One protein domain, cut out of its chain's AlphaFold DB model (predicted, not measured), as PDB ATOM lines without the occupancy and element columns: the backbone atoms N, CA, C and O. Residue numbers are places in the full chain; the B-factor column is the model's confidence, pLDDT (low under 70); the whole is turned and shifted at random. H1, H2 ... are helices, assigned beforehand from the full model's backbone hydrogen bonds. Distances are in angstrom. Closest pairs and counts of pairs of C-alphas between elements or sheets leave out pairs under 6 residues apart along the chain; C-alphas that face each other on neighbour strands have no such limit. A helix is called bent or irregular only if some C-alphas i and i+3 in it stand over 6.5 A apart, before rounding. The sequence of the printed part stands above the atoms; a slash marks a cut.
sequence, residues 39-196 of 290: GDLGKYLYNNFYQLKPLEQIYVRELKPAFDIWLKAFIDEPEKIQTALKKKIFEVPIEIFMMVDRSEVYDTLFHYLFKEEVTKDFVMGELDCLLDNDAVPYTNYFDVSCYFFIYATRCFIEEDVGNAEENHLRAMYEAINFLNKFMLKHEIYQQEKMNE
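Overview. This is residues 39 to 196 of the 290 residues of an uncharacterized protein of Kluyvera ascorbata (UniProt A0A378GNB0). Helix H7 runs through the middle of this domain, with the much longer H8 folded back beside it and H6 folded back along another of its sides. The arm H2a of the bent helix H2 packs on H8, H5 meets H7 with its residues 113 to 114 alone, at a steep angle, and the short H4 and the helix H1 lie far from the middle; residues 190 to 196 of H8 stick out. The printed part has 158 residues with eight named helices, H1 to H8 in order along the chain, no named strand, and the class is all helix. It is compact, with a radius of gyration of the C-alphas of 16.0 A, and spans 52 by 39 by 26 A.

Along the chain. H1 is residues 40 to 49, beginning at C-alpha 40 (52.917, 190.813, 122.568). H2, residues 54 to 76, was assigned as one helix by its hydrogen bonds but is bent, with C-alphas 61 and 64 6.5 A apart; its arms are H2a, residues 54 to 61, and H2b, residues 64 to 76, 18.5 A long. H3 is residues 84 to 89, H4 residues 94 to 99, H5 residues 103 to 114, 15.9 A long, and H6 residues 120 to 131, 16.3 A long. H7, residues 140 to 155, is 21.1 A long and only just irregular, with C-alphas 152 and 155 6.50 A apart. H8, residues 164 to 196, is 47.6 A long and ends at C-alpha 196 (69.706, 158.428, 97.322).

Arrangement. H7 is the hub, touching four helices. H7 and H8 form a helical hairpin at a shallow tilt of 13 degrees, opposite ways; their closest C-alphas, of Ser 145 and Ala 175, are 4.2 A apart. H6 and H7 form another, at a shallow tilt of 24 degrees, with the C-alphas of Lys 120 and Cys 155 closest at 5.9 A. H6 and H8 are apart. H5 touches H7 at a steep tilt of 52 degrees, Leu 113 to Ile 150 being the closest C-alphas at 6.1 A. H2b only just touches H7, with 3 pairs of C-alphas within 8 A, the closest those of Trp 70 and Phe 142 at 7.1 A. H2a touches H8 at a shallow tilt of 29 degrees, with the C-alphas of Tyr 59 and Ile 176 closest at 6.0 A. H3 only just touches H5, with 3 pairs of C-alphas within 8 A, the closest those of Ile 89 and Thr 108 at 6.6 A. H1 is close to H5 but not clearly touching, the C-alphas of Leu 41 and Asp 107 being closest at 6.5 A; so is H4, with those of Phe 97 and Val 105 closest at 7.5 A. In H1, H2a, H2b and H3 to H8 every O i to N i+4 pair is within hydrogen-bond range.

Size, cuts and confidence. The C-alphas of Val 161 and Glu 196 are the two farthest apart, at 53.1 A. The printed part has no cut, and no link is long. The mean pLDDT of the printed part is 70.0; 68 residues are under 70, among them residues 39 to 58 and 89 to 111, and H4 has a mean of 35.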
ATOM      1  N   GLY A  39      57.282 189.115 123.853       46.12
ATOM      2  CA  GLY A  39      56.621 189.820 122.754       46.12
ATOM      3  C   GLY A  39      55.098 189.721 122.910       46.12
ATOM      4  O   GLY A  39      54.588 188.823 123.597       46.12
ATOM      5  N   ASP A  40      54.359 190.662 122.328       49.09
ATOM      6  CA  ASP A  40      52.917 190.813 122.568       49.09
ATOM      7  C   ASP A  40      52.107 189.558 122.209       49.09
ATOM      8  O   ASP A  40      51.082 189.271 122.838       49.09
ATOM      9  N   LEU A  41      52.597 188.735 121.276       46.78
ATOM     10  CA  LEU A  41      51.922 187.505 120.877       46.78
ATOM     11  C   LEU A  41      52.198 186.309 121.800       46.78
ATOM     12  O   LEU A  41      51.295 185.510 122.033       46.78
ATOM     13  N   GLY A  42      53.373 186.224 122.432       45.19
ATOM     14  CA  GLY A  42      53.644 185.224 123.474       45.19
ATOM     15  C   GLY A  42      52.758 185.420 124.711       45.19
ATOM     16  O   GLY A  42      52.326 184.453 125.340       45.19
ATOM     17  N   LYS A  43      52.411 186.678 125.031       48.78
ATOM     18  CA  LYS A  43      51.368 186.998 126.025       48.78
ATOM     19  C   LYS A  43      49.977 186.605 125.522       48.78
ATOM     20  O   LYS A  43      49.218 186.016 126.282       48.78
ATOM     21  N   TYR A  44      49.659 186.897 124.259       48.56
ATOM     22  CA  TYR A  44      48.370 186.571 123.643       48.56
ATOM     23  C   TYR A  44      48.103 185.060 123.594       48.56
ATOM     24  O   TYR A  44      47.047 184.619 124.035       48.56
ATOM     25  N   LEU A  45      49.052 184.252 123.118       47.12
ATOM     26  CA  LEU A  45      48.913 182.798 123.069       47.12
ATOM     27  C   LEU A  45      48.807 182.218 124.472       47.12
ATOM     28  O   LEU A  45      47.895 181.451 124.717       47.12
ATOM     29  N   TYR A  46      49.643 182.632 125.427       46.03
ATOM     30  CA  TYR A  46      49.536 182.159 126.812       46.03
ATOM     31  C   TYR A  46      48.170 182.477 127.452       46.03
ATOM     32  O   TYR A  46      47.579 181.623 128.110       46.03
ATOM     33  N   ASN A  47      47.648 183.687 127.229       45.44
ATOM     34  CA  ASN A  47      46.365 184.119 127.790       45.44
ATOM     35  C   ASN A  47      45.160 183.420 127.137       45.44
ATOM     36  O   ASN A  47      44.149 183.218 127.804       45.44
ATOM     37  N   ASN A  48      45.272 183.037 125.861       46.81
ATOM     38  CA  ASN A  48      44.187 182.404 125.111       46.81
ATOM     39  C   ASN A  48      44.317 180.876 125.023       46.81
ATOM     40  O   ASN A  48      43.321 180.206 124.799       46.81
ATOM     41  N   PHE A  49      45.498 180.289 125.249       49.66
ATOM     42  CA  PHE A  49      45.738 178.845 125.108       49.66
ATOM     43  C   PHE A  49      44.875 178.016 126.063       49.66
ATOM     44  O   PHE A  49      44.311 177.004 125.665       49.66
ATOM     45  N   TYR A  50      44.701 178.474 127.304       46.88
ATOM     46  CA  TYR A  50      43.788 177.839 128.264       46.88
ATOM     47  C   TYR A  50      42.305 178.111 127.977       46.88
ATOM     48  O   TYR A  50      41.446 177.464 128.571       46.88
ATOM     49  N   GLN A  51      42.005 179.055 127.083       53.69
ATOM     50  CA  GLN A  51      40.655 179.323 126.587       53.69
ATOM     51  C   GLN A  51      40.337 178.507 125.323       53.69
ATOM     52  O   GLN A  51      39.170 178.402 124.954       53.69
ATOM     53  N   LEU A  52      41.350 177.899 124.691       61.59
ATOM     54  CA  LEU A  52      41.176 176.984 123.566       61.59
ATOM     55  C   LEU A  52      40.516 175.679 124.015       61.59
ATOM     56  O   LEU A  52      40.777 175.164 125.110       61.59
ATOM     57  N   LYS A  53      39.724 175.085 123.123       64.44
ATOM     58  CA  LYS A  53      39.150 173.751 123.325       64.44
ATOM     59  C   LYS A  53      40.254 172.680 123.338       64.44
ATOM     60  O   LYS A  53      41.299 172.859 122.715       64.44
ATOM     61  N   PRO A  54      40.038 171.513 123.976       68.00
ATOM     62  CA  PRO A  54      41.070 170.474 124.082       68.00
ATOM     63  C   PRO A  54      41.706 170.041 122.748       68.00
ATOM     64  O   PRO A  54      42.916 169.834 122.685       68.00
ATOM     65  N   LEU A  55      40.924 169.939 121.665       62.53
ATOM     66  CA  LEU A  55      41.448 169.591 120.336       62.53
ATOM     67  C   LEU A  55      42.314 170.701 119.730       62.53
ATOM     68  O   LEU A  55      43.315 170.414 119.079       62.53
ATOM     69  N   GLU A  56      41.961 171.962 119.967       67.81
ATOM     70  CA  GLU A  56      42.744 173.120 119.529       67.81
ATOM     71  C   GLU A  56      44.085 173.175 120.272       67.81
ATOM     72  O   GLU A  56      45.117 173.426 119.657       67.81
ATOM     73  N   GLN A  57      44.107 172.844 121.569       63.09
ATOM     74  CA  GLN A  57      45.349 172.747 122.344       63.09
ATOM     75  C   GLN A  57      46.280 171.649 121.811       63.09
ATOM     76  O   GLN A  57      47.488 171.867 121.702       63.09
ATOM     77  N   ILE A  58      45.729 170.478 121.459       68.12
ATOM     78  CA  ILE A  58      46.493 169.388 120.829       68.12
ATOM     79  C   ILE A  58      47.084 169.871 119.507       68.12
ATOM     80  O   ILE A  58      48.283 169.722 119.285       68.12
ATOM     81  N   TYR A  59      46.263 170.492 118.661       72.31
ATOM     82  CA  TYR A  59      46.699 171.005 117.370       72.31
ATOM     83  C   TYR A  59      47.844 172.017 117.502       72.31
ATOM     84  O   TYR A  59      48.899 171.842 116.898       72.31
ATOM     85  N   VAL A  60      47.683 173.031 118.358       67.75
ATOM     86  CA  VAL A  60      48.702 174.067 118.595       67.75
ATOM     87  C   VAL A  60      50.000 173.473 119.150       67.75
ATOM     88  O   VAL A  60      51.083 173.950 118.810       67.75
ATOM     89  N   ARG A  61      49.920 172.415 119.968       67.50
ATOM     90  CA  ARG A  61      51.111 171.739 120.497       67.50
ATOM     91  C   ARG A  61      51.949 171.096 119.390       67.50
ATOM     92  O   ARG A  61      53.172 171.215 119.411       67.50
ATOM     93  N   GLU A  62      51.292 170.432 118.443       76.06
ATOM     94  CA  GLU A  62      51.947 169.733 117.330       76.06
ATOM     95  C   GLU A  62      52.307 170.675 116.163       76.06
ATOM     96  O   GLU A  62      53.163 170.357 115.337       76.06
ATOM     97  N   LEU A  63      51.698 171.863 116.105       75.94
ATOM     98  CA  LEU A  63      51.904 172.832 115.030       75.94
ATOM     99  C   LEU A  63      53.346 173.348 114.966       75.94
ATOM    100  O   LEU A  63      53.885 173.513 113.876       75.94
ATOM    101  N   LYS A  64      53.994 173.586 116.113       73.69
ATOM    102  CA  LYS A  64      55.363 174.126 116.148       73.69
ATOM    103  C   LYS A  64      56.388 173.220 115.442       73.69
ATOM    104  O   LYS A  64      57.052 173.709 114.528       73.69
ATOM    105  N   PRO A  65      56.582 171.946 115.844       71.31
ATOM    106  CA  PRO A  65      57.564 171.088 115.183       71.31
ATOM    107  C   PRO A  65      57.238 170.892 113.697       71.31
ATOM    108  O   PRO A  65      58.150 170.858 112.873       71.31
ATOM    109  N   ALA A  66      55.952 170.838 113.343       81.38
ATOM    110  CA  ALA A  66      55.528 170.762 111.953       81.38
ATOM    111  C   ALA A  66      55.896 172.031 111.162       81.38
ATOM    112  O   ALA A  66      56.420 171.936 110.054       81.38
ATOM    113  N   PHE A  67      55.700 173.214 111.745       81.31
ATOM    114  CA  PHE A  67      56.056 174.476 111.106       81.31
ATOM    115  C   PHE A  67      57.564 174.617 110.894       81.31
ATOM    116  O   PHE A  67      57.988 175.034 109.823       81.31
ATOM    117  N   ASP A  68      58.384 174.202 111.863       77.44
ATOM    118  CA  ASP A  68      59.848 174.225 111.730       77.44
ATOM    119  C   ASP A  68      60.317 173.379 110.534       77.44
ATOM    120  O   ASP A  68      61.196 173.782 109.765       77.44
ATOM    121  N   ILE A  69      59.703 172.208 110.356       81.44
ATOM    122  CA  ILE A  69      59.967 171.310 109.230       81.44
ATOM    123  C   ILE A  69      59.483 171.925 107.918       81.44
ATOM    124  O   ILE A  69      60.197 171.884 106.913       81.44
ATOM    125  N   TRP A  70      58.273 172.477 107.918       85.50
ATOM    126  CA  TRP A  70      57.659 173.078 106.743       85.50
ATOM    127  C   TRP A  70      58.458 174.282 106.245       85.50
ATOM    128  O   TRP A  70      58.785 174.352 105.061       85.50
ATOM    129  N   LEU A  71      58.855 175.170 107.159       78.94
ATOM    130  CA  LEU A  71      59.644 176.360 106.865       78.94
ATOM    131  C   LEU A  71      60.994 175.974 106.260       78.94
ATOM    132  O   LEU A  71      61.401 176.533 105.246       78.94
ATOM    133  N   LYS A  72      61.664 174.968 106.833       77.38
ATOM    134  CA  LYS A  72      62.920 174.450 106.282       77.38
ATOM    135  C   LYS A  72      62.737 173.859 104.884       77.38
ATOM    136  O   LYS A  72      63.520 174.162 103.993       77.38
ATOM    137  N   ALA A  73      61.713 173.028 104.688       76.19
ATOM    138  CA  ALA A  73      61.432 172.419 103.390       76.19
ATOM    139  C   ALA A  73      61.141 173.471 102.312       76.19
ATOM    140  O   ALA A  73      61.547 173.308 101.165       76.19
ATOM    141  N   PHE A  74      60.469 174.558 102.691       73.25
ATOM    142  CA  PHE A  74      60.211 175.681 101.803       73.25
ATOM    143  C   PHE A  74      61.486 176.476 101.472       73.25
ATOM    144  O   PHE A  74      61.702 176.799 100.310       73.25
ATOM    145  N   ILE A  75      62.354 176.748 102.457       73.00
ATOM    146  CA  ILE A  75      63.649 177.425 102.235       73.00
ATOM    147  C   ILE A  75      64.559 176.605 101.310       73.00
ATOM    148  O   ILE A  75      65.229 177.172 100.450       73.00
ATOM    149  N   ASP A  76      64.582 175.282 101.477       70.94
ATOM    150  CA  ASP A  76      65.421 174.392 100.672       70.94
ATOM    151  C   ASP A  76      64.923 174.288  99.212       70.94
ATOM    152  O   ASP A  76      65.726 174.071  98.302       70.94
ATOM    153  N   GLU A  77      63.611 174.426  98.968       69.44
ATOM    154  CA  GLU A  77      62.984 174.236  97.649       69.44
ATOM    155  C   GLU A  77      61.871 175.281  97.346       69.44
ATOM    156  O   GLU A  77      60.712 174.908  97.126       69.44
ATOM    157  N   PRO A  78      62.193 176.591  97.272       63.81
ATOM    158  CA  PRO A  78      61.199 177.675  97.223       63.81
ATOM    159  C   PRO A  78      60.375 177.714  95.926       63.81
ATOM    160  O   PRO A  78      59.261 178.236  95.897       63.81
ATOM    161  N   GLU A  79      60.900 177.143  94.839       58.81
ATOM    162  CA  GLU A  79      60.266 177.166  93.515       58.81
ATOM    163  C   GLU A  79      59.151 176.123  93.348       58.81
ATOM    164  O   GLU A  79      58.352 176.226  92.418       58.81
ATOM    165  N   LYS A  80      59.074 175.101  94.215       59.41
ATOM    166  CA  LYS A  80      58.215 173.942  93.936       59.41
ATOM    167  C   LYS A  80      56.732 174.154  94.227       59.41
ATOM    168  O   LYS A  80      55.940 173.446  93.617       59.41
ATOM    169  N   ILE A  81      56.330 175.093  95.094       54.06
ATOM    170  CA  ILE A  81      54.913 175.472  95.292       54.06
ATOM    171  C   ILE A  81      54.789 176.836  95.985       54.06
ATOM    172  O   ILE A  81      55.363 177.026  97.055       54.06
ATOM    173  N   GLN A  82      53.927 177.719  95.473       63.16
ATOM    174  CA  GLN A  82      53.557 178.986  96.119       63.16
ATOM    175  C   GLN A  82      52.071 179.019  96.525       63.16
ATOM    176  O   GLN A  82      51.238 179.552  95.790       63.16
ATOM    177  N   THR A  83      51.725 178.462  97.686       73.25
ATOM    178  CA  THR A  83      50.380 178.615  98.280       73.25
ATOM    179  C   THR A  83      50.200 180.016  98.873       73.25
ATOM    180  O   THR A  83      51.184 180.736  99.071       73.25
ATOM    181  N   ALA A  84      48.962 180.433  99.164       74.75
ATOM    182  CA  ALA A  84      48.724 181.755  99.746       74.75
ATOM    183  C   ALA A  84      49.396 181.916 101.124       74.75
ATOM    184  O   ALA A  84      50.012 182.950 101.381       74.75
ATOM    185  N   LEU A  85      49.388 180.867 101.959       73.88
ATOM    186  CA  LEU A  85      50.133 180.833 103.224       73.88
ATOM    187  C   LEU A  85      51.645 181.028 103.010       73.88
ATOM    188  O   LEU A  85      52.268 181.840 103.692       73.88
ATOM    189  N   LYS A  86      52.231 180.331 102.025       74.44
ATOM    190  CA  LYS A  86      53.657 180.471 101.669       74.44
ATOM    191  C   LYS A  86      53.995 181.887 101.213       74.44
ATOM    192  O   LYS A  86      55.011 182.431 101.632       74.44
ATOM    193  N   LYS A  87      53.132 182.494 100.393       74.06
ATOM    194  CA  LYS A  87      53.306 183.875  99.917       74.06
ATOM    195  C   LYS A  87      53.252 184.881 101.062       74.06
ATOM    196  O   LYS A  87      54.138 185.719 101.137       74.06
ATOM    197  N   LYS A  88      52.281 184.761 101.973       70.69
ATOM    198  CA  LYS A  88      52.152 185.672 103.122       70.69
ATOM    199  C   LYS A  88      53.326 185.598 104.080       70.69
ATOM    200  O   LYS A  88      53.812 186.627 104.528       70.69
ATOM    201  N   ILE A  89      53.817 184.392 104.361       65.06
ATOM    202  CA  ILE A  89      55.004 184.242 105.205       65.06
ATOM    203  C   ILE A  89      56.225 184.900 104.538       65.06
ATOM    204  O   ILE A  89      57.057 185.436 105.247       65.06
ATOM    205  N   PHE A  90      56.307 184.978 103.205       60.19
ATOM    206  CA  PHE A  90      57.433 185.593 102.481       60.19
ATOM    207  C   PHE A  90      57.186 186.989 101.889       60.19
ATOM    208  O   PHE A  90      58.006 187.468 101.105       60.19
ATOM    209  N   GLU A  91      56.139 187.709 102.307       58.47
ATOM    210  CA  GLU A  91      56.114 189.173 102.116       58.47
ATOM    211  C   GLU A  91      57.284 189.854 102.860       58.47
ATOM    212  O   GLU A  91      57.686 190.970 102.531       58.47
ATOM    213  N   VAL A  92      57.893 189.135 103.808       49.56
ATOM    214  CA  VAL A  92      59.164 189.467 104.446       49.56
ATOM    215  C   VAL A  92      60.327 188.831 103.644       49.56
ATOM    216  O   VAL A  92      60.289 187.639 103.342       49.56
ATOM    217  N   PRO A  93      61.378 189.580 103.263       46.69
ATOM    218  CA  PRO A  93      62.514 189.052 102.498       46.69
ATOM    219  C   PRO A  93      63.171 187.794 103.106       46.69
ATOM    220  O   PRO A  93      63.457 187.745 104.299       46.69
ATOM    221  N   ILE A  94      63.504 186.789 102.279       41.75
ATOM    222  CA  ILE A  94      64.198 185.541 102.693       41.75
ATOM    223  C   ILE A  94      65.504 185.823 103.459       41.75
ATOM    224  O   ILE A  94      65.832 185.139 104.428       41.75
ATOM    225  N   GLU A  95      66.234 186.861 103.052       36.56
ATOM    226  CA  GLU A  95      67.477 187.304 103.699       36.56
ATOM    227  C   GLU A  95      67.235 187.814 105.126       36.56
ATOM    228  O   GLU A  95      68.082 187.630 106.001       36.56
ATOM    229  N   ILE A  96      66.050 188.376 105.382       33.97
ATOM    230  CA  ILE A  96      65.600 188.797 106.706       33.97
ATOM    231  C   ILE A  96      65.302 187.553 107.555       33.97
ATOM    232  O   ILE A  96      65.804 187.478 108.663       33.97
ATOM    233  N   PHE A  97      64.674 186.491 107.038       31.95
ATOM    234  CA  PHE A  97      64.437 185.241 107.797       31.95
ATOM    235  C   PHE A  97      65.694 184.507 108.289       31.95
ATOM    236  O   PHE A  97      65.657 183.835 109.321       31.95
ATOM    237  N   MET A  98      66.810 184.618 107.565       34.62
ATOM    238  CA  MET A  98      68.098 184.066 107.999       34.62
ATOM    239  C   MET A  98      68.822 184.948 109.030       34.62
ATOM    240  O   MET A  98      69.735 184.464 109.700       34.62
ATOM    241  N   MET A  99      68.431 186.223 109.152       33.34
ATOM    242  CA  MET A  99      69.037 187.226 110.038       33.34
ATOM    243  C   MET A  99      68.128 187.671 111.199       33.34
ATOM    244  O   MET A  99      68.616 188.294 112.140       33.34
ATOM    245  N   VAL A 100      66.832 187.354 111.150       32.56
ATOM    246  CA  VAL A 100      65.801 187.773 112.104       32.56
ATOM    247  C   VAL A 100      65.600 186.740 113.199       32.56
ATOM    248  O   VAL A 100      65.707 185.528 112.993       32.56
ATOM    249  N   ASP A 101      65.314 187.253 114.394       46.22
ATOM    250  CA  ASP A 101      64.864 186.458 115.524       46.22
ATOM    251  C   ASP A 101      63.655 185.614 115.096       46.22
ATOM    252  O   ASP A 101      62.631 186.136 114.659       46.22
ATOM    253  N   ARG A 102      63.767 184.284 115.202       47.22
ATOM    254  CA  ARG A 102      62.729 183.345 114.738       47.22
ATOM    255  C   ARG A 102      61.350 183.639 115.344       47.22
ATOM    256  O   ARG A 102      60.354 183.183 114.790       47.22
ATOM    257  N   SER A 103      61.297 184.384 116.449       48.28
ATOM    258  CA  SER A 103      60.084 184.904 117.082       48.28
ATOM    259  C   SER A 103      59.133 185.617 116.103       48.28
ATOM    260  O   SER A 103      57.947 185.298 116.104       48.28
ATOM    261  N   GLU A 104      59.626 186.465 115.194       51.88
ATOM    262  CA  GLU A 104      58.778 187.230 114.255       51.88
ATOM    263  C   GLU A 104      58.087 186.339 113.200       51.88
ATOM    264  O   GLU A 104      56.977 186.615 112.733       51.88
ATOM    265  N   VAL A 105      58.713 185.210 112.857       55.78
ATOM    266  CA  VAL A 105      58.207 184.233 111.876       55.78
ATOM    267  C   VAL A 105      57.032 183.444 112.442       55.78
ATOM    268  O   VAL A 105      56.012 183.254 111.775       55.78
ATOM    269  N   TYR A 106      57.161 183.005 113.695       60.38
ATOM    270  CA  TYR A 106      56.056 182.377 114.414       60.38
ATOM    271  C   TYR A 106      54.936 183.384 114.656       60.38
ATOM    272  O   TYR A 106      53.769 183.022 114.524       60.38
ATOM    273  N   ASP A 107      55.273 184.642 114.949       59.50
ATOM    274  CA  ASP A 107      54.277 185.690 115.137       59.50
ATOM    275  C   ASP A 107      53.455 185.937 113.867       59.50
ATOM    276  O   ASP A 107      52.239 186.099 113.955       59.50
ATOM    277  N   THR A 108      54.076 185.851 112.689       63.50
ATOM    278  CA  THR A 108      53.392 185.937 111.388       63.50
ATOM    279  C   THR A 108      52.438 184.757 111.167       63.50
ATOM    280  O   THR A 108      51.267 184.964 110.844       63.50
ATOM    281  N   LEU A 109      52.890 183.518 111.413       69.44
ATOM    282  CA  LEU A 109      52.033 182.326 111.325       69.44
ATOM    283  C   LEU A 109      50.851 182.416 112.297       69.44
ATOM    284  O   LEU A 109      49.709 182.151 111.933       69.44
ATOM    285  N   PHE A 110      51.105 182.787 113.546       66.50
ATOM    286  CA  PHE A 110      50.063 182.876 114.559       66.50
ATOM    287  C   PHE A 110      49.120 184.053 114.324       66.50
ATOM    288  O   PHE A 110      47.925 183.926 114.580       66.50
ATOM    289  N   HIS A 111      49.606 185.177 113.801       65.31
ATOM    290  CA  HIS A 111      48.742 186.263 113.359       65.31
ATOM    291  C   HIS A 111      47.802 185.782 112.249       65.31
ATOM    292  O   HIS A 111      46.590 185.958 112.364       65.31
ATOM    293  N   TYR A 112      48.334 185.077 111.248       71.44
ATOM    294  CA  TYR A 112      47.537 184.466 110.187       71.44
ATOM    295  C   TYR A 112      46.483 183.493 110.744       71.44
ATOM    296  O   TYR A 112      45.299 183.606 110.432       71.44
ATOM    297  N   LEU A 113      46.880 182.587 111.647       71.50
ATOM    298  CA  LEU A 113      46.014 181.546 112.219       71.50
ATOM    299  C   LEU A 113      45.010 182.046 113.258       71.50
ATOM    300  O   LEU A 113      43.918 181.488 113.353       71.50
ATOM    301  N   PHE A 114      45.280 183.139 113.981       65.75
ATOM    302  CA  PHE A 114      44.407 183.610 115.073       65.75
ATOM    303  C   PHE A 114      43.804 185.012 114.930       65.75
ATOM    304  O   PHE A 114      42.813 185.276 115.605       65.75
ATOM    305  N   LYS A 115      44.382 185.911 114.129       63.53
ATOM    306  CA  LYS A 115      44.010 187.337 114.133       63.53
ATOM    307  C   LYS A 115      43.603 187.905 112.783       63.53
ATOM    308  O   LYS A 115      42.790 188.819 112.760       63.53
ATOM    309  N   GLU A 116      44.178 187.418 111.692       68.81
ATOM    310  CA  GLU A 116      43.904 187.996 110.381       68.81
ATOM    311  C   GLU A 116      42.464 187.715 109.936       68.81
ATOM    312  O   GLU A 116      41.980 186.594 110.087       68.81
ATOM    313  N   GLU A 117      41.778 188.707 109.371       70.38
ATOM    314  CA  GLU A 117      40.447 188.508 108.797       70.38
ATOM    315  C   GLU A 117      40.551 187.695 107.502       70.38
ATOM    316  O   GLU A 117      41.201 188.095 106.536       70.38
ATOM    317  N   VAL A 118      39.918 186.521 107.489       74.62
ATOM    318  CA  VAL A 118      39.917 185.600 106.349       74.62
ATOM    319  C   VAL A 118      38.486 185.131 106.114       74.62
ATOM    320  O   VAL A 118      37.813 184.714 107.055       74.62
ATOM    321  N   THR A 119      38.014 185.196 104.867       81.12
ATOM    322  CA  THR A 119      36.642 184.810 104.512       81.12
ATOM    323  C   THR A 119      36.498 183.295 104.356       81.12
ATOM    324  O   THR A 119      37.440 182.598 103.974       81.12
ATOM    325  N   LYS A 120      35.288 182.776 104.602       81.00
ATOM    326  CA  LYS A 120      34.944 181.359 104.381       81.00
ATOM    327  C   LYS A 120      35.213 180.926 102.938       81.00
ATOM    328  O   LYS A 120      35.840 179.892 102.732       81.00
ATOM    329  N   ASP A 121      34.819 181.744 101.964       84.06
ATOM    330  CA  ASP A 121      35.031 181.468 100.536       84.06
ATOM    331  C   ASP A 121      36.514 181.339 100.181       84.06
ATOM    332  O   ASP A 121      36.890 180.459  99.411       84.06
ATOM    333  N   PHE A 122      37.370 182.174 100.779       86.50
ATOM    334  CA  PHE A 122      38.813 182.069 100.585       86.50
ATOM    335  C   PHE A 122      39.354 180.749 101.139       86.50
ATOM    336  O   PHE A 122      40.071 180.038 100.441       86.50
ATOM    337  N   VAL A 123      38.987 180.392 102.376       84.56
ATOM    338  CA  VAL A 123      39.459 179.150 103.011       84.56
ATOM    339  C   VAL A 123      39.002 177.921 102.224       84.56
ATOM    340  O   VAL A 123      39.804 177.023 101.979       84.56
ATOM    341  N   MET A 124      37.738 177.890 101.803       84.81
ATOM    342  CA  MET A 124      37.194 176.786 101.011       84.81
ATOM    343  C   MET A 124      37.855 176.699  99.632       84.81
ATOM    344  O   MET A 124      38.243 175.611  99.228       84.81
ATOM    345  N   GLY A 125      38.077 177.829  98.953       86.06
ATOM    346  CA  GLY A 125      38.766 177.849  97.661       86.06
ATOM    347  C   GLY A 125      40.212 177.346  97.735       86.06
ATOM    348  O   GLY A 125      40.660 176.616  96.850       86.06
ATOM    349  N   GLU A 126      40.940 177.680  98.806       87.06
ATOM    350  CA  GLU A 126      42.280 177.133  99.046       87.06
ATOM    351  C   GLU A 126      42.230 175.623  99.331       87.06
ATOM    352  O   GLU A 126      43.056 174.877  98.805       87.06
ATOM    353  N   LEU A 127      41.257 175.152 100.121       87.06
ATOM    354  CA  LEU A 127      41.074 173.722 100.387       87.06
ATOM    355  C   LEU A 127      40.758 172.941  99.105       87.06
ATOM    356  O   LEU A 127      41.427 171.942  98.853       87.06
ATOM    357  N   ASP A 128      39.823 173.411  98.279       85.31
ATOM    358  CA  ASP A 128      39.469 172.773  97.003       85.31
ATOM    359  C   ASP A 128      40.704 172.672  96.090       85.31
ATOM    360  O   ASP A 128      41.063 171.595  95.613       85.31
ATOM    361  N   CYS A 129      41.454 173.770  95.944       84.00
ATOM    362  CA  CYS A 129      42.665 173.802  95.122       84.00
ATOM    363  C   CYS A 129      43.747 172.809  95.589       84.00
ATOM    364  O   CYS A 129      44.431 172.180  94.771       84.00
ATOM    365  N   LEU A 130      43.928 172.685  96.907       83.25
ATOM    366  CA  LEU A 130      44.973 171.857  97.505       83.25
ATOM    367  C   LEU A 130      44.590 170.378  97.613       83.25
ATOM    368  O   LEU A 130      45.487 169.535  97.642       83.25
ATOM    369  N   LEU A 131      43.295 170.065  97.687       81.38
ATOM    370  CA  LEU A 131      42.785 168.698  97.805       81.38
ATOM    371  C   LEU A 131      42.532 168.031  96.445       81.38
ATOM    372  O   LEU A 131      42.639 166.810  96.368       81.38
ATOM    373  N   ASP A 132      42.272 168.801  95.384       72.38
ATOM    374  CA  ASP A 132      41.963 168.268  94.046       72.38
ATOM    375  C   ASP A 132      43.192 167.789  93.244       72.38
ATOM    376  O   ASP A 132      43.049 167.116  92.222       72.38
ATOM    377  N   ASN A 133      44.418 168.112  93.672       64.75
ATOM    378  CA  ASN A 133      45.634 167.744  92.940       64.75
ATOM    379  C   ASN A 133      46.327 166.501  93.536       64.75
ATOM    380  O   ASN A 133      46.946 166.550  94.596       64.75
ATOM    381  N   ASP A 134      46.347 165.396  92.784       55.94
ATOM    382  CA  ASP A 134      47.022 164.143  93.177       55.94
ATOM    383  C   ASP A 134      48.566 164.244  93.225       55.94
ATOM    384  O   ASP A 134      49.239 163.396  93.812       55.94
ATOM    385  N   ALA A 135      49.153 165.286  92.625       54.84
ATOM    386  CA  ALA A 135      50.603 165.486  92.519       54.84
ATOM    387  C   ALA A 135      51.144 166.570  93.467       54.84
ATOM    388  O   ALA A 135      52.134 167.237  93.163       54.84
ATOM    389  N   VAL A 136      50.487 166.786  94.605       66.31
ATOM    390  CA  VAL A 136      50.836 167.866  95.529       66.31
ATOM    391  C   VAL A 136      52.066 167.500  96.374       66.31
ATOM    392  O   VAL A 136      52.058 166.479  97.069       66.31
ATOM    393  N   PRO A 137      53.139 168.317  96.375       79.31
ATOM    394  CA  PRO A 137      54.277 168.059  97.248       79.31
ATOM    395  C   PRO A 137      53.878 168.102  98.721       79.31
ATOM    396  O   PRO A 137      53.056 168.916  99.145       79.31
ATOM    397  N   TYR A 138      54.504 167.230  99.517       83.50
ATOM    398  CA  TYR A 138      54.037 166.919 100.870       83.50
ATOM    399  C   TYR A 138      53.892 168.144 101.782       83.50
ATOM    400  O   TYR A 138      53.072 168.135 102.694       83.50
ATOM    401  N   THR A 139      54.656 169.210 101.533       85.69
ATOM    402  CA  THR A 139      54.563 170.469 102.284       85.69
ATOM    403  C   THR A 139      53.162 171.080 102.308       85.69
ATOM    404  O   THR A 139      52.810 171.700 103.300       85.69
ATOM    405  N   ASN A 140      52.324 170.863 101.295       87.19
ATOM    406  CA  ASN A 140      50.965 171.410 101.293       87.19
ATOM    407  C   ASN A 140      50.028 170.720 102.284       87.19
ATOM    408  O   ASN A 140      49.012 171.304 102.640       87.19
ATOM    409  N   TYR A 141      50.346 169.514 102.769       89.31
ATOM    410  CA  TYR A 141      49.558 168.904 103.844       89.31
ATOM    411  C   TYR A 141      49.582 169.773 105.117       89.31
ATOM    412  O   TYR A 141      48.602 169.790 105.858       89.31
ATOM    413  N   PHE A 142      50.658 170.539 105.342       90.62
ATOM    414  CA  PHE A 142      50.721 171.542 106.408       90.62
ATOM    415  C   PHE A 142      49.776 172.723 106.137       90.62
ATOM    416  O   PHE A 142      49.045 173.149 107.026       90.62
ATOM    417  N   ASP A 143      49.738 173.215 104.899       89.50
ATOM    418  CA  ASP A 143      48.886 174.345 104.511       89.50
ATOM    419  C   ASP A 143      47.402 173.965 104.638       89.50
ATOM    420  O   ASP A 143      46.630 174.674 105.278       89.50
ATOM    421  N   VAL A 144      47.022 172.787 104.129       90.62
ATOM    422  CA  VAL A 144      45.669 172.217 104.273       90.62
ATOM    423  C   VAL A 144      45.280 172.089 105.744       90.62
ATOM    424  O   VAL A 144      44.169 172.444 106.135       90.62
ATOM    425  N   SER A 145      46.210 171.620 106.576       93.06
ATOM    426  CA  SER A 145      46.008 171.533 108.018       93.06
ATOM    427  C   SER A 145      45.682 172.901 108.639       93.06
ATOM    428  O   SER A 145      44.722 173.010 109.405       93.06
ATOM    429  N   CYS A 146      46.423 173.948 108.262       89.56
ATOM    430  CA  CYS A 146      46.193 175.318 108.726       89.56
ATOM    431  C   CYS A 146      44.822 175.857 108.288       89.56
ATOM    432  O   CYS A 146      44.119 176.476 109.084       89.56
ATOM    433  N   TYR A 147      44.411 175.596 107.045       89.75
ATOM    434  CA  TYR A 147      43.109 176.033 106.534       89.75
ATOM    435  C   TYR A 147      41.938 175.357 107.249       89.75
ATOM    436  O   TYR A 147      40.986 176.039 107.628       89.75
ATOM    437  N   PHE A 148      42.025 174.053 107.532       89.25
ATOM    438  CA  PHE A 148      41.017 173.375 108.349       89.25
ATOM    439  C   PHE A 148      40.945 173.930 109.776       89.25
ATOM    440  O   PHE A 148      39.850 174.044 110.324       89.25
ATOM    441  N   PHE A 149      42.077 174.324 110.368       86.38
ATOM    442  CA  PHE A 149      42.090 174.967 111.684       86.38
ATOM    443  C   PHE A 149      41.405 176.345 111.670       86.38
ATOM    444  O   PHE A 149      40.584 176.636 112.542       86.38
ATOM    445  N   ILE A 150      41.686 177.179 110.661       82.12
ATOM    446  CA  ILE A 150      41.014 178.478 110.469       82.12
ATOM    447  C   ILE A 150      39.506 178.269 110.281       82.12
ATOM    448  O   ILE A 150      38.699 178.937 110.929       82.12
ATOM    449  N   TYR A 151      39.121 177.300 109.449       82.88
ATOM    450  CA  TYR A 151      37.722 176.946 109.224       82.88
ATOM    451  C   TYR A 151      37.025 176.523 110.527       82.88
ATOM    452  O   TYR A 151      35.960 177.045 110.856       82.88
ATOM    453  N   ALA A 152      37.660 175.646 111.313       79.38
ATOM    454  CA  ALA A 152      37.130 175.130 112.574       79.38
ATOM    455  C   ALA A 152      36.918 176.205 113.646       79.38
ATOM    456  O   ALA A 152      36.003 176.086 114.464       79.38
ATOM    457  N   THR A 153      37.789 177.215 113.679       73.12
ATOM    458  CA  THR A 153      37.829 178.208 114.760       73.12
ATOM    459  C   THR A 153      37.095 179.498 114.423       73.12
ATOM    460  O   THR A 153      36.683 180.194 115.344       73.12
ATOM    461  N   ARG A 154      36.898 179.825 113.138       71.62
ATOM    462  CA  ARG A 154      36.377 181.141 112.723       71.62
ATOM    463  C   ARG A 154      35.098 181.082 111.907       71.62
ATOM    464  O   ARG A 154      34.164 181.819 112.190       71.62
ATOM    465  N   CYS A 155      35.019 180.187 110.928       60.56
ATOM    466  CA  CYS A 155      33.881 180.145 110.005       60.56
ATOM    467  C   CYS A 155      32.597 179.579 110.644       60.56
ATOM    468  O   CYS A 155      31.522 179.734 110.074       60.56
ATOM    469  N   PHE A 156      32.692 178.968 111.832       56.72
ATOM    470  CA  PHE A 156      31.545 178.529 112.645       56.72
ATOM    471  C   PHE A 156      31.086 179.544 113.690       56.72
ATOM    472  O   PHE A 156      30.114 179.287 114.396       56.72
ATOM    473  N   ILE A 157      31.763 180.690 113.807       54.59
ATOM    474  CA  ILE A 157      31.309 181.768 114.690       54.59
ATOM    475  C   ILE A 157      30.067 182.463 114.088       54.59
ATOM    476  O   ILE A 157      29.281 183.036 114.837       54.59
ATOM    477  N   GLU A 158      29.840 182.360 112.769       52.28
ATOM    478  CA  GLU A 158      28.834 183.171 112.062       52.28
ATOM    479  C   GLU A 158      27.605 182.423 111.500       52.28
ATOM    480  O   GLU A 158      26.592 183.077 111.270       52.28
ATOM    481  N   GLU A 159      27.598 181.091 111.325       48.06
ATOM    482  CA  GLU A 159      26.448 180.397 110.700       48.06
ATOM    483  C   GLU A 159      26.064 179.045 111.341       48.06
ATOM    484  O   GLU A 159      26.901 178.181 111.596       48.06
ATOM    485  N   ASP A 160      24.746 178.876 111.517       49.53
ATOM    486  CA  ASP A 160      23.980 177.664 111.853       49.53
ATOM    487  C   ASP A 160      24.230 176.991 113.221       49.53
ATOM    488  O   ASP A 160      24.928 175.984 113.381       49.53
ATOM    489  N   VAL A 161      23.514 177.509 114.227       55.00
ATOM    490  CA  VAL A 161      23.511 177.081 115.642       55.00
ATOM    491  C   VAL A 161      23.202 175.581 115.829       55.00
ATOM    492  O   VAL A 161      23.556 175.010 116.856       55.00
ATOM    493  N   GLY A 162      22.569 174.922 114.850       58.91
ATOM    494  CA  GLY A 162      22.167 173.512 114.941       58.91
ATOM    495  C   GLY A 162      23.303 172.491 114.802       58.91
ATOM    496  O   GLY A 162      23.249 171.461 115.465       58.91
ATOM    497  N   ASN A 163      24.335 172.782 113.992       65.75
ATOM    498  CA  ASN A 163      25.404 171.825 113.632       65.75
ATOM    499  C   ASN A 163      26.832 172.374 113.847       65.75
ATOM    500  O   ASN A 163      27.814 171.738 113.453       65.75
ATOM    501  N   ALA A 164      26.979 173.552 114.460       66.69
ATOM    502  CA  ALA A 164      28.272 174.220 114.635       66.69
ATOM    503  C   ALA A 164      29.299 173.374 115.414       66.69
ATOM    504  O   ALA A 164      30.479 173.361 115.071       66.69
ATOM    505  N   GLU A 165      28.863 172.632 116.437       70.56
ATOM    506  CA  GLU A 165      29.752 171.776 117.232       70.56
ATOM    507  C   GLU A 165      30.271 170.574 116.431       70.56
ATOM    508  O   GLU A 165      31.473 170.303 116.438       70.56
ATOM    509  N   GLU A 166      29.397 169.888 115.693       74.12
ATOM    510  CA  GLU A 166      29.779 168.748 114.853       74.12
ATOM    511  C   GLU A 166      30.746 169.179 113.748       74.12
ATOM    512  O   GLU A 166      31.780 168.544 113.523       74.12
ATOM    513  N   ASN A 167      30.455 170.305 113.097       73.19
ATOM    514  CA  ASN A 167      31.310 170.815 112.041       73.19
ATOM    515  C   ASN A 167      32.667 171.310 112.571       73.19
ATOM    516  O   ASN A 167      33.693 171.066 111.934       73.19
ATOM    517  N   HIS A 168      32.695 171.931 113.755       78.75
ATOM    518  CA  HIS A 168      33.931 172.277 114.456       78.75
ATOM    519  C   HIS A 168      34.775 171.029 114.751       78.75
ATOM    520  O   HIS A 168      35.962 170.996 114.426       78.75
ATOM    521  N   LEU A 169      34.173 169.980 115.327       77.81
ATOM    522  CA  LEU A 169      34.870 168.728 115.638       77.81
ATOM    523  C   LEU A 169      35.430 168.066 114.375       77.81
ATOM    524  O   LEU A 169      36.587 167.643 114.363       77.81
ATOM    525  N   ARG A 170      34.634 168.015 113.303       81.06
ATOM    526  CA  ARG A 170      35.051 167.458 112.013       81.06
ATOM    527  C   ARG A 170      36.221 168.235 111.414       81.06
ATOM    528  O   ARG A 170      37.202 167.626 110.995       81.06
ATOM    529  N   ALA A 171      36.146 169.561 111.403       82.62
ATOM    530  CA  ALA A 171      37.208 170.407 110.874       82.62
ATOM    531  C   ALA A 171      38.499 170.304 111.705       82.62
ATOM    532  O   ALA A 171      39.580 170.167 111.140       82.62
ATOM    533  N   MET A 172      38.399 170.270 113.039       83.00
ATOM    534  CA  MET A 172      39.556 170.036 113.912       83.00
ATOM    535  C   MET A 172      40.182 168.657 113.700       83.00
ATOM    536  O   MET A 172      41.408 168.528 113.715       83.00
ATOM    537  N   TYR A 173      39.361 167.624 113.491       83.81
ATOM    538  CA  TYR A 173      39.855 166.287 113.175       83.81
ATOM    539  C   TYR A 173      40.654 166.288 111.871       83.81
ATOM    540  O   TYR A 173      41.765 165.760 111.842       83.81
ATOM    541  N   GLU A 174      40.138 166.931 110.821       87.12
ATOM    542  CA  GLU A 174      40.872 167.060 109.562       87.12
ATOM    543  C   GLU A 174      42.152 167.883 109.733       87.12
ATOM    544  O   GLU A 174      43.208 167.451 109.272       87.12
ATOM    545  N   ALA A 175      42.122 168.992 110.477       87.62
ATOM    546  CA  ALA A 175      43.318 169.783 110.763       87.62
ATOM    547  C   ALA A 175      44.439 168.913 111.363       87.62
ATOM    548  O   ALA A 175      45.564 168.904 110.855       87.62
ATOM    549  N   ILE A 176      44.123 168.116 112.390       83.12
ATOM    550  CA  ILE A 176      45.073 167.198 113.039       83.12
ATOM    551  C   ILE A 176      45.512 166.077 112.084       83.12
ATOM    552  O   ILE A 176      46.698 165.758 111.999       83.12
ATOM    553  N   ASN A 177      44.578 165.478 111.345       88.06
ATOM    554  CA  ASN A 177      44.853 164.404 110.390       88.06
ATOM    555  C   ASN A 177      45.847 164.853 109.310       88.06
ATOM    556  O   ASN A 177      46.830 164.165 109.030       88.06
ATOM    557  N   PHE A 178      45.628 166.032 108.732       90.88
ATOM    558  CA  PHE A 178      46.504 166.607 107.718       90.88
ATOM    559  C   PHE A 178      47.877 167.000 108.275       90.88
ATOM    560  O   PHE A 178      48.887 166.758 107.610       90.88
ATOM    561  N   LEU A 179      47.943 167.475 109.522       88.94
ATOM    562  CA  LEU A 179      49.217 167.729 110.202       88.94
ATOM    563  C   LEU A 179      50.020 166.432 110.388       88.94
ATOM    564  O   LEU A 179      51.213 166.378 110.094       88.94
ATOM    565  N   ASN A 180      49.355 165.349 110.791       85.50
ATOM    566  CA  ASN A 180      49.984 164.035 110.934       85.50
ATOM    567  C   ASN A 180      50.438 163.462 109.582       85.50
ATOM    568  O   ASN A 180      51.536 162.914 109.478       85.50
ATOM    569  N   LYS A 181      49.626 163.615 108.524       89.06
ATOM    570  CA  LYS A 181      50.007 163.227 107.153       89.06
ATOM    571  C   LYS A 181      51.246 163.983 106.684       89.06
ATOM    572  O   LYS A 181      52.129 163.366 106.091       89.06
ATOM    573  N   PHE A 182      51.327 165.283 106.964       90.50
ATOM    574  CA  PHE A 182      52.507 166.093 106.669       90.50
ATOM    575  C   PHE A 182      53.762 165.521 107.342       90.50
ATOM    576  O   PHE A 182      54.751 165.256 106.655       90.50
ATOM    577  N   MET A 183      53.695 165.260 108.650       87.06
ATOM    578  CA  MET A 183      54.818 164.707 109.417       87.06
ATOM    579  C   MET A 183      55.270 163.347 108.871       87.06
ATOM    580  O   MET A 183      56.450 163.157 108.581       87.06
ATOM    581  N   LEU A 184      54.328 162.431 108.627       87.25
ATOM    582  CA  LEU A 184      54.622 161.107 108.074       87.25
ATOM    583  C   LEU A 184      55.278 161.192 106.688       87.25
ATOM    584  O   LEU A 184      56.256 160.503 106.400       87.25
ATOM    585  N   LYS A 185      54.747 162.040 105.803       87.50
ATOM    586  CA  LYS A 185      55.299 162.219 104.455       87.50
ATOM    587  C   LYS A 185      56.689 162.852 104.490       87.50
ATOM    588  O   LYS A 185      57.524 162.486 103.665       87.50
ATOM    589  N   HIS A 186      56.955 163.746 105.443       87.44
ATOM    590  CA  HIS A 186      58.292 164.297 105.639       87.44
ATOM    591  C   HIS A 186      59.308 163.215 106.022       87.44
ATOM    592  O   HIS A 186      60.399 163.171 105.456       87.44
ATOM    593  N   GLU A 187      58.954 162.317 106.944       85.88
ATOM    594  CA  GLU A 187      59.826 161.204 107.334       85.88
ATOM    595  C   GLU A 187      60.154 160.293 106.145       85.88
ATOM    596  O   GLU A 187      61.319 159.947 105.938       85.88
ATOM    597  N   ILE A 188      59.147 159.959 105.331       85.38
ATOM    598  CA  ILE A 188      59.330 159.173 104.102       85.38
ATOM    599  C   ILE A 188      60.292 159.896 103.150       85.38
ATOM    600  O   ILE A 188      61.277 159.303 102.711       85.38
ATOM    601  N   TYR A 189      60.072 161.190 102.901       85.69
ATOM    602  CA  TYR A 189      60.940 162.001 102.043       85.69
ATOM    603  C   TYR A 189      62.398 162.023 102.543       85.69
ATOM    604  O   TYR A 189      63.332 161.855 101.758       85.69
ATOM    605  N   GLN A 190      62.631 162.165 103.855       83.62
ATOM    606  CA  GLN A 190      63.988 162.129 104.421       83.62
ATOM    607  C   GLN A 190      64.658 160.761 104.253       83.62
ATOM    608  O   GLN A 190      65.854 160.683 103.956       83.62
ATOM    609  N   GLN A 191      63.904 159.673 104.423       80.69
ATOM    610  CA  GLN A 191      64.415 158.320 104.203       80.69
ATOM    611  C   GLN A 191      64.796 158.097 102.737       80.69
ATOM    612  O   GLN A 191      65.864 157.546 102.463       80.69
ATOM    613  N   GLU A 192      63.967 158.553 101.800       83.69
ATOM    614  CA  GLU A 192      64.241 158.489 100.362       83.69
ATOM    615  C   GLU A 192      65.500 159.285 100.001       83.69
ATOM    616  O   GLU A 192      66.428 158.717  99.422       83.69
ATOM    617  N   LYS A 193      65.605 160.537 100.461       81.50
ATOM    618  CA  LYS A 193      66.788 161.387 100.259       81.50
ATOM    619  C   LYS A 193      68.057 160.750 100.829       81.50
ATOM    620  O   LYS A 193      69.100 160.721 100.177       81.50
ATOM    621  N   MET A 194      67.986 160.175 102.030       76.00
ATOM    622  CA  MET A 194      69.121 159.466 102.628       76.00
ATOM    623  C   MET A 194      69.507 158.218 101.818       76.00
ATOM    624  O   MET A 194      70.693 157.910 101.683       76.00
ATOM    625  N   ASN A 195      68.531 157.490 101.274       77.69
ATOM    626  CA  ASN A 195      68.785 156.333 100.421       77.69
ATOM    627  C   ASN A 195      69.435 156.734  99.093       77.69
ATOM    628  O   ASN A 195      70.322 156.023  98.622       77.69
ATOM    629  N   GLU A 196      69.053 157.867  98.508       79.25
ATOM    630  CA  GLU A 196      69.706 158.428  97.322       79.25
ATOM    631  C   GLU A 196      71.149 158.837  97.609       79.25
ATOM    632  O   GLU A 196      72.054 158.398  96.904       79.25
TER     633      GLU A 196